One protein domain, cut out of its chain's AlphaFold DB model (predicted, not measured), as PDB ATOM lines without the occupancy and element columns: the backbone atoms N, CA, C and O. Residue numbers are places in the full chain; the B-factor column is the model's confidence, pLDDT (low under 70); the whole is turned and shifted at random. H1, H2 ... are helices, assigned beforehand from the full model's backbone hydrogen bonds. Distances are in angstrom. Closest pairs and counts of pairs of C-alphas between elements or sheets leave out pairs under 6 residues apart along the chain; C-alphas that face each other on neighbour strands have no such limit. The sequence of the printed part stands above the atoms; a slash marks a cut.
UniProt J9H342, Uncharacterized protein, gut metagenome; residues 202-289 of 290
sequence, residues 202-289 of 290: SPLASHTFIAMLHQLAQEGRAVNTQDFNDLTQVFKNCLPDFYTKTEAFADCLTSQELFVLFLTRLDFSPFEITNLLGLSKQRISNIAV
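AT A GLANCE: This is residues 202 to 289 of the 290 residues of an uncharacterized protein of gut metagenome (UniProt J9H342). The longest helix, H2, crosses one side of H4, which lies in the middle of a loosely joined, rounded cluster of short helices. H3 and H5 stand on opposite sides of H4, H6 crosses H4 and H5, and H1 packs crosswise on H5 with its end near Ala 217. The printed part has 88 residues, with six named helices in the order H1 to H6 and no named strand; its class is all helix, and the helix packing is mostly crossed. The whole is compact, with a radius of gyration of the C-alphas of 12.4 A and spans of 31 by 29 by 22 A.

IN THESE COORDINATES: H2, residues 225 to 238, is 20.1 A from first to last C-alpha and begins with C-alpha 225 at (132.851, 138.660, 154.975). Before it comes H1, residues 208 to 218, 15.6 A long, with C-alpha 208 at (134.232, 154.215, 164.597). After it come H3, residues 240 to 247, 10.3 A; H4, residues 255 to 265, 15.5 A; H5, residues 270 to 277, 10.6 A; and H6, residues 281 to 289, 12.7 A, with C-alpha 289 at (144.425, 128.741, 174.279).

HOW THE PARTS SIT: H2 and H4 are close but not clearly touching, the C-alphas of Phe 228 and Phe 259 being the closest at 7.3 A, at a steep tilt of 47 degrees, the same way. With residues 235 to 236 alone, H2 only just touches H3, and only at the corner, with 3 pairs of C-alphas within 8 A; the closest are Lys 236 and Tyr 243, 5.8 A. H2 and H1 are near each other. H4 and H5 form a helical hairpin at 35.4 degrees, only just a steep tilt; their closest C-alphas, of Leu 263 and Ile 273, are 6.9 A apart. H5 is the hub, touching H1, H4 and H6. It is about perpendicular to H1, at 80 degrees, with the closest C-alphas, of Ala 217 and Glu 272, 4.9 A apart. H6 touches H4 at 78 degrees, about perpendicular, closest at the C-alphas of Glu 257 and Ile 287, 6.4 A. H3 and H6 are apart. Every O i to N i+4 pair is within hydrogen-bond range in H1, H4, H5 and H6, against 9 of 10 in H2 and 3 of 4 in H3.

THE WHOLE: The C-alphas farthest apart, of Glu 219 and Ala 248, are 33.9 A from each other. The printed part has no cut, and no link is long. The mean pLDDT of the printed part is 70.1; 33 residues are under 70, among them 202 to 209, 249 to 253 and 280 to 289.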
ATOM      1  N   SER A 202     145.065 153.632 172.605       51.84
ATOM      2  CA  SER A 202     144.450 152.935 171.491       51.84
ATOM      3  C   SER A 202     143.887 153.973 170.503       51.84
ATOM      4  O   SER A 202     142.797 154.495 170.739       51.84
ATOM      5  N   PRO A 203     144.537 154.247 169.358       54.09
ATOM      6  CA  PRO A 203     143.817 154.762 168.189       54.09
ATOM      7  C   PRO A 203     142.729 153.777 167.705       54.09
ATOM      8  O   PRO A 203     141.901 154.138 166.876       54.09
ATOM      9  N   LEU A 204     142.705 152.543 168.236       55.00
ATOM     10  CA  LEU A 204     141.687 151.531 167.959       55.00
ATOM     11  C   LEU A 204     140.426 151.690 168.835       55.00
ATOM     12  O   LEU A 204     139.326 151.503 168.330       55.00
ATOM     13  N   ALA A 205     140.529 152.115 170.100       53.72
ATOM     14  CA  ALA A 205     139.357 152.305 170.972       53.72
ATOM     15  C   ALA A 205     138.470 153.482 170.525       53.72
ATOM     16  O   ALA A 205     137.279 153.515 170.825       53.72
ATOM     17  N   SER A 206     139.040 154.439 169.789       53.19
ATOM     18  CA  SER A 206     138.333 155.579 169.196       53.19
ATOM     19  C   SER A 206     137.930 155.364 167.732       53.19
ATOM     20  O   SER A 206     137.301 156.245 167.141       53.19
ATOM     21  N   HIS A 207     138.258 154.214 167.127       66.00
ATOM     22  CA  HIS A 207     137.925 153.931 165.734       66.00
ATOM     23  C   HIS A 207     136.431 153.589 165.607       66.00
ATOM     24  O   HIS A 207     135.946 152.618 166.190       66.00
ATOM     25  N   THR A 208     135.690 154.356 164.804       64.12
ATOM     26  CA  THR A 208     134.232 154.215 164.597       64.12
ATOM     27  C   THR A 208     133.805 152.800 164.198       64.12
ATOM     28  O   THR A 208     132.741 152.339 164.605       64.12
ATOM     29  N   PHE A 209     134.652 152.076 163.462       68.69
ATOM     30  CA  PHE A 209     134.416 150.674 163.094       68.69
ATOM     31  C   PHE A 209     134.418 149.708 164.295       68.69
ATOM     32  O   PHE A 209     133.630 148.769 164.326       68.69
ATOM     33  N   ILE A 210     135.251 149.946 165.314       71.12
ATOM     34  CA  ILE A 210     135.325 149.081 166.505       71.12
ATOM     35  C   ILE A 210     134.098 149.309 167.397       71.12
ATOM     36  O   ILE A 210     133.494 148.345 167.864       71.12
ATOM     37  N   ALA A 211     133.639 150.559 167.524       70.75
ATOM     38  CA  ALA A 211     132.363 150.874 168.171       70.75
ATOM     39  C   ALA A 211     131.160 150.229 167.449       70.75
ATOM     40  O   ALA A 211     130.277 149.673 168.101       70.75
ATOM     41  N   MET A 212     131.152 150.238 166.108       74.94
ATOM     42  CA  MET A 212     130.131 149.555 165.300       74.94
ATOM     43  C   MET A 212     130.131 148.036 165.537       74.94
ATOM     44  O   MET A 212     129.066 147.439 165.686       74.94
ATOM     45  N   LEU A 213     131.307 147.404 165.618       72.38
ATOM     46  CA  LEU A 213     131.419 145.967 165.884       72.38
ATOM     47  C   LEU A 213     130.948 145.585 167.296       72.38
ATOM     48  O   LEU A 213     130.254 144.578 167.437       72.38
ATOM     49  N   HIS A 214     131.241 146.389 168.326       77.44
ATOM     50  CA  HIS A 214     130.669 146.179 169.665       77.44
ATOM     51  C   HIS A 214     129.138 146.270 169.648       77.44
ATOM     52  O   HIS A 214     128.464 145.439 170.257       77.44
ATOM     53  N   GLN A 215     128.570 147.225 168.905       78.38
ATOM     54  CA  GLN A 215     127.118 147.347 168.773       78.38
ATOM     55  C   GLN A 215     126.497 146.123 168.075       78.38
ATOM     56  O   GLN A 215     125.521 145.564 168.574       78.38
ATOM     57  N   LEU A 216     127.081 145.650 166.970       75.81
ATOM     58  CA  LEU A 216     126.609 144.441 166.276       75.81
ATOM     59  C   LEU A 216     126.666 143.197 167.177       75.81
ATOM     60  O   LEU A 216     125.752 142.368 167.146       75.81
ATOM     61  N   ALA A 217     127.697 143.097 168.021       76.31
ATOM     62  CA  ALA A 217     127.867 141.998 168.965       76.31
ATOM     63  C   ALA A 217     126.805 142.002 170.073       76.31
ATOM     64  O   ALA A 217     126.291 140.942 170.447       76.31
ATOM     65  N   GLN A 218     126.460 143.188 170.583       78.12
ATOM     66  CA  GLN A 218     125.397 143.375 171.575       78.12
ATOM     67  C   GLN A 218     124.013 143.074 170.994       78.12
ATOM     68  O   GLN A 218     123.163 142.510 171.679       78.12
ATOM     69  N   GLU A 219     123.803 143.392 169.717       76.88
ATOM     70  CA  GLU A 219     122.566 143.102 168.989       76.88
ATOM     71  C   GLU A 219     122.468 141.643 168.501       76.88
ATOM     72  O   GLU A 219     121.457 141.258 167.912       76.88
ATOM     73  N   GLY A 220     123.494 140.815 168.740       68.56
ATOM     74  CA  GLY A 220     123.490 139.392 168.391       68.56
ATOM     75  C   GLY A 220     123.579 139.114 166.888       68.56
ATOM     76  O   GLY A 220     123.149 138.049 166.440       68.56
ATOM     77  N   ARG A 221     124.087 140.065 166.094       73.62
ATOM     78  CA  ARG A 221     124.194 139.926 164.637       73.62
ATOM     79  C   ARG A 221     125.572 139.398 164.243       73.62
ATOM     80  O   ARG A 221     126.591 139.924 164.681       73.62
ATOM     81  N   ALA A 222     125.586 138.387 163.375       72.75
ATOM     82  CA  ALA A 222     126.819 137.842 162.822       72.75
ATOM     83  C   ALA A 222     127.454 138.810 161.812       72.75
ATOM     84  O   ALA A 222     126.757 139.484 161.051       72.75
ATOM     85  N   VAL A 223     128.781 138.845 161.807       73.56
ATOM     86  CA  VAL A 223     129.595 139.715 160.950       73.56
ATOM     87  C   VAL A 223     129.655 139.160 159.524       73.56
ATOM     88  O   VAL A 223     129.692 137.942 159.329       73.56
ATOM     89  N   ASN A 224     129.663 140.036 158.513       73.75
ATOM     90  CA  ASN A 224     129.762 139.619 157.113       73.75
ATOM     91  C   ASN A 224     131.239 139.488 156.657       73.75
ATOM     92  O   ASN A 224     132.175 139.918 157.327       73.75
ATOM     93  N   THR A 225     131.484 138.883 155.492       68.62
ATOM     94  CA  THR A 225     132.851 138.660 154.975       68.62
ATOM     95  C   THR A 225     133.576 139.957 154.571       68.62
ATOM     96  O   THR A 225     134.801 139.975 154.485       68.62
ATOM     97  N   GLN A 226     132.845 141.048 154.330       67.94
ATOM     98  CA  GLN A 226     133.409 142.357 153.996       67.94
ATOM     99  C   GLN A 226     133.946 143.063 155.251       67.94
ATOM    100  O   GLN A 226     135.081 143.533 155.240       67.94
ATOM    101  N   ASP A 227     133.214 142.993 156.362       70.12
ATOM    102  CA  ASP A 227     133.635 143.490 157.674       70.12
ATOM    103  C   ASP A 227     134.924 142.787 158.162       70.12
ATOM    104  O   ASP A 227     135.754 143.385 158.846       70.12
ATOM    105  N   PHE A 228     135.136 141.517 157.785       71.62
ATOM    106  CA  PHE A 228     136.387 140.792 158.053       71.62
ATOM    107  C   PHE A 228     137.589 141.419 157.324       71.62
ATOM    108  O   PHE A 228     138.665 141.585 157.910       71.62
ATOM    109  N   ASN A 229     137.413 141.794 156.055       72.75
ATOM    110  CA  ASN A 229     138.456 142.461 155.276       72.75
ATOM    111  C   ASN A 229     138.725 143.873 155.804       72.75
ATOM    112  O   ASN A 229     139.888 144.261 155.916       72.75
ATOM    113  N   ASP A 230     137.677 144.597 156.195       73.50
ATOM    114  CA  ASP A 230     137.789 145.936 156.775       73.50
ATOM    115  C   ASP A 230     138.505 145.888 158.135       73.50
ATOM    116  O   ASP A 230     139.433 146.665 158.366       73.50
ATOM    117  N   LEU A 231     138.194 144.907 158.994       74.31
ATOM    118  CA  LEU A 231     138.932 144.685 160.243       74.31
ATOM    119  C   LEU A 231     140.408 144.374 159.970       74.31
ATOM    120  O   LEU A 231     141.296 144.926 160.614       74.31
ATOM    121  N   THR A 232     140.680 143.528 158.978       72.62
ATOM    122  CA  THR A 232     142.048 143.174 158.584       72.62
ATOM    123  C   THR A 232     142.829 144.399 158.095       72.62
ATOM    124  O   THR A 232     144.006 144.552 158.423       72.62
ATOM    125  N   GLN A 233     142.189 145.318 157.362       72.75
ATOM    126  CA  GLN A 233     142.804 146.586 156.957       72.75
ATOM    127  C   GLN A 233     143.045 147.531 158.139       72.75
ATOM    128  O   GLN A 233     144.115 148.137 158.221       72.75
ATOM    129  N   VAL A 234     142.103 147.624 159.084       71.44
ATOM    130  CA  VAL A 234     142.284 148.394 160.325       71.44
ATOM    131  C   VAL A 234     143.485 147.864 161.112       71.44
ATOM    132  O   VAL A 234     144.314 148.647 161.566       71.44
ATOM    133  N   PHE A 235     143.658 146.545 161.199       71.38
ATOM    134  CA  PHE A 235     144.826 145.940 161.843       71.38
ATOM    135  C   PHE A 235     146.141 146.205 161.101       71.38
ATOM    136  O   PHE A 235     147.132 146.534 161.749       71.38
ATOM    137  N   LYS A 236     146.158 146.132 159.763       71.94
ATOM    138  CA  LYS A 236     147.341 146.490 158.954       71.94
ATOM    139  C   LYS A 236     147.789 147.933 159.183       71.94
ATOM    140  O   LYS A 236     148.986 148.190 159.274       71.94
ATOM    141  N   ASN A 237     146.838 148.857 159.286       70.75
ATOM    142  CA  ASN A 237     147.125 150.286 159.392       70.75
ATOM    143  C   ASN A 237     147.432 150.723 160.829       70.75
ATOM    144  O   ASN A 237     148.309 151.555 161.045       70.75
ATOM    145  N   CYS A 238     146.711 150.182 161.813       66.56
ATOM    146  CA  CYS A 238     146.812 150.617 163.204       66.56
ATOM    147  C   CYS A 238     147.763 149.756 164.048       66.56
ATOM    148  O   CYS A 238     148.252 150.235 165.068       66.56
ATOM    149  N   LEU A 239     148.026 148.500 163.659       68.25
ATOM    150  CA  LEU A 239     148.889 147.551 164.381       68.25
ATOM    151  C   LEU A 239     149.742 146.693 163.412       68.25
ATOM    152  O   LEU A 239     149.655 145.458 163.440       68.25
ATOM    153  N   PRO A 240     150.601 147.306 162.572       69.75
ATOM    154  CA  PRO A 240     151.387 146.590 161.558       69.75
ATOM    155  C   PRO A 240     152.322 145.522 162.154       69.75
ATOM    156  O   PRO A 240     152.469 144.436 161.591       69.75
ATOM    157  N   ASP A 241     152.891 145.768 163.336       70.00
ATOM    158  CA  ASP A 241     153.777 144.819 164.032       70.00
ATOM    159  C   ASP A 241     153.048 143.568 164.540       70.00
ATOM    160  O   ASP A 241     153.646 142.504 164.698       70.00
ATOM    161  N   PHE A 242     151.751 143.685 164.836       70.69
ATOM    162  CA  PHE A 242     150.926 142.541 165.216       70.69
ATOM    163  C   PHE A 242     150.483 141.776 163.969       70.69
ATOM    164  O   PHE A 242     150.604 140.554 163.938       70.69
ATOM    165  N   TYR A 243     150.059 142.492 162.921       71.31
ATOM    166  CA  TYR A 243     149.645 141.881 161.661       71.31
ATOM    167  C   TYR A 243     150.778 141.067 161.008       71.31
ATOM    168  O   TYR A 243     150.565 139.918 160.631       71.31
ATOM    169  N   THR A 244     152.001 141.603 160.951       71.12
ATOM    170  CA  THR A 244     153.182 140.899 160.404       71.12
ATOM    171  C   THR A 244     153.526 139.624 161.177       71.12
ATOM    172  O   THR A 244     153.892 138.612 160.582       71.12
ATOM    173  N   LYS A 245     153.352 139.628 162.505       72.12
ATOM    174  CA  LYS A 245     153.514 138.424 163.331       72.12
ATOM    175  C   LYS A 245     152.422 137.400 163.062       72.12
ATOM    176  O   LYS A 245     152.734 136.221 162.993       72.12
ATOM    177  N   THR A 246     151.172 137.824 162.890       68.00
ATOM    178  CA  THR A 246     150.080 136.900 162.547       68.00
ATOM    179  C   THR A 246     150.203 136.353 161.126       68.00
ATOM    180  O   THR A 246     149.877 135.194 160.899       68.00
ATOM    181  N   GLU A 247     150.738 137.138 160.186       67.56
ATOM    182  CA  GLU A 247     150.992 136.716 158.804       67.56
ATOM    183  C   GLU A 247     152.064 135.619 158.731       67.56
ATOM    184  O   GLU A 247     151.917 134.672 157.967       67.56
ATOM    185  N   ALA A 248     153.073 135.658 159.609       71.19
ATOM    186  CA  ALA A 248     154.065 134.586 159.737       71.19
ATOM    187  C   ALA A 248     153.471 133.230 160.182       71.19
ATOM    188  O   ALA A 248     154.102 132.195 159.980       71.19
ATOM    189  N   PHE A 249     152.268 133.226 160.771       66.88
ATOM    190  CA  PHE A 249     151.519 132.020 161.149       66.88
ATOM    191  C   PHE A 249     150.273 131.792 160.275       66.88
ATOM    192  O   PHE A 249     149.506 130.864 160.537       66.88
ATOM    193  N   ALA A 250     150.061 132.609 159.234       61.91
ATOM    194  CA  ALA A 250     148.853 132.563 158.408       61.91
ATOM    195  C   ALA A 250     148.706 131.252 157.622       61.91
ATOM    196  O   ALA A 250     147.582 130.828 157.373       61.91
ATOM    197  N   ASP A 251     149.810 130.567 157.314       62.12
ATOM    198  CA  ASP A 251     149.790 129.266 156.628       62.12
ATOM    199  C   ASP A 251     149.185 128.137 157.490       62.12
ATOM    200  O   ASP A 251     148.789 127.096 156.965       62.12
ATOM    201  N   CYS A 252     149.078 128.343 158.809       61.91
ATOM    202  CA  CYS A 252     148.558 127.366 159.769       61.91
ATOM    203  C   CYS A 252     147.186 127.743 160.359       61.91
ATOM    204  O   CYS A 252     146.615 126.939 161.092       61.91
ATOM    205  N   LEU A 253     146.667 128.944 160.072       69.56
ATOM    206  CA  LEU A 253     145.457 129.497 160.693       69.56
ATOM    207  C   LEU A 253     144.315 129.623 159.683       69.56
ATOM    208  O   LEU A 253     144.470 130.159 158.587       69.56
ATOM    209  N   THR A 254     143.120 129.190 160.075       72.12
ATOM    210  CA  THR A 254     141.901 129.448 159.301       72.12
ATOM    211  C   THR A 254     141.451 130.905 159.461       72.12
ATOM    212  O   THR A 254     141.706 131.551 160.480       72.12
ATOM    213  N   SER A 255     140.702 131.437 158.488       68.88
ATOM    214  CA  SER A 255     140.198 132.823 158.535       68.88
ATOM    215  C   SER A 255     139.370 133.126 159.795       68.88
ATOM    216  O   SER A 255     139.351 134.259 160.265       68.88
ATOM    217  N   GLN A 256     138.713 132.118 160.379       70.12
ATOM    218  CA  GLN A 256     137.935 132.267 161.612       70.12
ATOM    219  C   GLN A 256     138.821 132.383 162.859       70.12
ATOM    220  O   GLN A 256     138.519 133.179 163.743       70.12
ATOM    221  N   GLU A 257     139.921 131.632 162.929       74.38
ATOM    222  CA  GLU A 257     140.865 131.686 164.055       74.38
ATOM    223  C   GLU A 257     141.606 133.023 164.084       74.38
ATOM    224  O   GLU A 257     141.733 133.650 165.135       74.38
ATOM    225  N   LEU A 258     141.981 133.519 162.905       73.56
ATOM    226  CA  LEU A 258     142.585 134.834 162.735       73.56
ATOM    227  C   LEU A 258     141.636 135.956 163.209       73.56
ATOM    228  O   LEU A 258     142.063 136.871 163.913       73.56
ATOM    229  N   PHE A 259     140.329 135.845 162.932       74.75
ATOM    230  CA  PHE A 259     139.337 136.800 163.443       74.75
ATOM    231  C   PHE A 259     139.196 136.761 164.967       74.75
ATOM    232  O   PHE A 259     139.136 137.811 165.604       74.75
ATOM    233  N   VAL A 260     139.155 135.564 165.567       75.81
ATOM    234  CA  VAL A 260     139.082 135.410 167.031       75.81
ATOM    235  C   VAL A 260     140.293 136.064 167.692       75.81
ATOM    236  O   VAL A 260     140.131 136.769 168.686       75.81
ATOM    237  N   LEU A 261     141.491 135.900 167.122       75.31
ATOM    238  CA  LEU A 261     142.715 136.534 167.619       75.31
ATOM    239  C   LEU A 261     142.645 138.064 167.546       75.31
ATOM    240  O   LEU A 261     143.014 138.742 168.506       75.31
ATOM    241  N   PHE A 262     142.128 138.610 166.444       77.38
ATOM    242  CA  PHE A 262     141.929 140.052 166.283       77.38
ATOM    243  C   PHE A 262     140.929 140.603 167.305       77.38
ATOM    244  O   PHE A 262     141.235 141.567 168.003       77.38
ATOM    245  N   LEU A 263     139.772 139.962 167.464       75.88
ATOM    246  CA  LEU A 263     138.762 140.392 168.433       75.88
ATOM    247  C   LEU A 263     139.248 140.267 169.882       75.88
ATOM    248  O   LEU A 263     139.023 141.169 170.684       75.88
ATOM    249  N   THR A 264     139.977 139.199 170.208       75.44
ATOM    250  CA  THR A 264     140.575 139.016 171.541       75.44
ATOM    251  C   THR A 264     141.607 140.103 171.831       75.44
ATOM    252  O   THR A 264     141.710 140.588 172.954       75.44
ATOM    253  N   ARG A 265     142.360 140.535 170.813       74.44
ATOM    254  CA  ARG A 265     143.329 141.628 170.948       74.44
ATOM    255  C   ARG A 265     142.674 143.007 171.104       74.44
ATOM    256  O   ARG A 265     143.327 143.907 171.622       74.44
ATOM    257  N   LEU A 266     141.426 143.165 170.665       73.25
ATOM    258  CA  LEU A 266     140.613 144.379 170.805       73.25
ATOM    259  C   LEU A 266     139.741 144.388 172.073       73.25
ATOM    260  O   LEU A 266     138.817 145.188 172.158       73.25
ATOM    261  N   ASP A 267     140.024 143.511 173.039       72.44
ATOM    262  CA  ASP A 267     139.303 143.402 174.314       72.44
ATOM    263  C   ASP A 267     137.798 143.076 174.174       72.44
ATOM    264  O   ASP A 267     137.002 143.368 175.069       72.44
ATOM    265  N   PHE A 268     137.387 142.412 173.083       76.00
ATOM    266  CA  PHE A 268     136.028 141.870 172.981       76.00
ATOM    267  C   PHE A 268     135.831 140.747 173.998       76.00
ATOM    268  O   PHE A 268     136.656 139.840 174.140       76.00
ATOM    269  N   SER A 269     134.690 140.764 174.683       77.38
ATOM    270  CA  SER A 269     134.345 139.700 175.617       77.38
ATOM    271  C   SER A 269     134.086 138.378 174.873       77.38
ATOM    272  O   SER A 269     133.575 138.381 173.749       77.38
ATOM    273  N   PRO A 270     134.329 137.208 175.499       73.50
ATOM    274  CA  PRO A 270     134.027 135.912 174.884       73.50
ATOM    275  C   PRO A 270     132.567 135.773 174.422       73.50
ATOM    276  O   PRO A 270     132.281 135.017 173.499       73.50
ATOM    277  N   PHE A 271     131.646 136.508 175.053       75.69
ATOM    278  CA  PHE A 271     130.235 136.569 174.675       75.69
ATOM    279  C   PHE A 271     129.998 137.367 173.382       75.69
ATOM    280  O   PHE A 271     129.255 136.929 172.504       75.69
ATOM    281  N   GLU A 272     130.660 138.507 173.215       77.62
ATOM    282  CA  GLU A 272     130.579 139.276 171.972       77.62
ATOM    283  C   GLU A 272     131.193 138.500 170.803       77.62
ATOM    284  O   GLU A 272     130.600 138.431 169.729       77.62
ATOM    285  N   ILE A 273     132.317 137.812 171.034       77.25
ATOM    286  CA  ILE A 273     132.965 136.962 170.024       77.25
ATOM    287  C   ILE A 273     132.034 135.812 169.597       77.25
ATOM    288  O   ILE A 273     131.930 135.530 168.401       77.25
ATOM    289  N   THR A 274     131.304 135.178 170.533       77.50
ATOM    290  CA  THR A 274     130.298 134.154 170.176       77.50
ATOM    291  C   THR A 274     129.195 134.710 169.284       77.50
ATOM    292  O   THR A 274     128.796 134.041 168.334       77.50
ATOM    293  N   ASN A 275     128.724 135.925 169.565       80.50
ATOM    294  CA  ASN A 275     127.624 136.538 168.824       80.50
ATOM    295  C   ASN A 275     128.055 136.965 167.416       80.50
ATOM    296  O   ASN A 275     127.320 136.743 166.458       80.50
ATOM    297  N   LEU A 276     129.263 137.519 167.281       77.56
ATOM    298  CA  LEU A 276     129.796 137.991 166.002       77.56
ATOM    299  C   LEU A 276     130.147 136.845 165.044       77.56
ATOM    300  O   LEU A 276     129.969 136.985 163.833       77.56
ATOM    301  N   LEU A 277     130.633 135.716 165.571       74.31
ATOM    302  CA  LEU A 277     131.075 134.568 164.772       74.31
ATOM    303  C   LEU A 277     130.066 133.412 164.703       74.31
ATOM    304  O   LEU A 277     130.272 132.469 163.941       74.31
ATOM    305  N   GLY A 278     129.005 133.435 165.515       68.81
ATOM    306  CA  GLY A 278     128.045 132.330 165.621       68.81
ATOM    307  C   GLY A 278     128.657 131.018 166.139       68.81
ATOM    308  O   GLY A 278     128.128 129.939 165.876       68.81
ATOM    309  N   LEU A 279     129.794 131.085 166.843       72.50
ATOM    310  CA  LEU A 279     130.514 129.922 167.374       72.50
ATOM    311  C   LEU A 279     130.089 129.617 168.817       72.50
ATOM    312  O   LEU A 279     129.655 130.495 169.559       72.50
ATOM    313  N   SER A 280     130.244 128.364 169.255       69.69
ATOM    314  CA  SER A 280     129.984 127.989 170.649       69.69
ATOM    315  C   SER A 280     131.097 128.481 171.583       69.69
ATOM    316  O   SER A 280     132.273 128.510 171.211       69.69
ATOM    317  N   LYS A 281     130.747 128.801 172.841       64.19
ATOM    318  CA  LYS A 281     131.700 129.241 173.885       64.19
ATOM    319  C   LYS A 281     132.899 128.292 174.041       64.19
ATOM    320  O   LYS A 281     134.023 128.741 174.242       64.19
ATOM    321  N   GLN A 282     132.666 126.984 173.898       64.75
ATOM    322  CA  GLN A 282     133.699 125.949 173.994       64.75
ATOM    323  C   GLN A 282     134.704 126.011 172.830       64.75
ATOM    324  O   GLN A 282     135.895 125.810 173.039       64.75
ATOM    325  N   ARG A 283     134.251 126.344 171.613       65.44
ATOM    326  CA  ARG A 283     135.119 126.441 170.430       65.44
ATOM    327  C   ARG A 283     136.018 127.679 170.471       65.44
ATOM    328  O   ARG A 283     137.178 127.578 170.099       65.44
ATOM    329  N   ILE A 284     135.524 128.807 170.988       64.38
ATOM    330  CA  ILE A 284     136.332 130.027 171.181       64.38
ATOM    331  C   ILE A 284     137.408 129.820 172.249       64.38
ATOM    332  O   ILE A 284     138.548 130.223 172.043       64.38
ATOM    333  N   SER A 285     137.083 129.131 173.348       62.34
ATOM    334  CA  SER A 285     138.076 128.809 174.380       62.34
ATOM    335  C   SER A 285     139.197 127.906 173.856       62.34
ATOM    336  O   SER A 285     140.333 128.071 174.278       62.34
ATOM    337  N   ASN A 286     138.902 126.972 172.946       62.91
ATOM    338  CA  ASN A 286     139.928 126.115 172.348       62.91
ATOM    339  C   ASN A 286     140.861 126.908 171.418       62.91
ATOM    340  O   ASN A 286     142.063 126.679 171.427       62.91
ATOM    341  N   ILE A 287     140.323 127.865 170.656       63.12
ATOM    342  CA  ILE A 287     141.104 128.699 169.727       63.12
ATOM    343  C   ILE A 287     141.975 129.716 170.478       63.12
ATOM    344  O   ILE A 287     143.100 129.961 170.075       63.12
ATOM    345  N   ALA A 288     141.493 130.291 171.582       56.88
ATOM    346  CA  ALA A 288     142.238 131.306 172.336       56.88
ATOM    347  C   ALA A 288     143.392 130.747 173.200       56.88
ATOM    348  O   ALA A 288     144.209 131.521 173.695       56.88
ATOM    349  N   VAL A 289     143.428 129.429 173.431       50.75
ATOM    350  CA  VAL A 289     144.425 128.741 174.279       50.75
ATOM    351  C   VAL A 289     145.523 128.055 173.449       50.75
ATOM    352  O   VAL A 289     146.544 127.663 174.016       50.75
TER     353      VAL A 289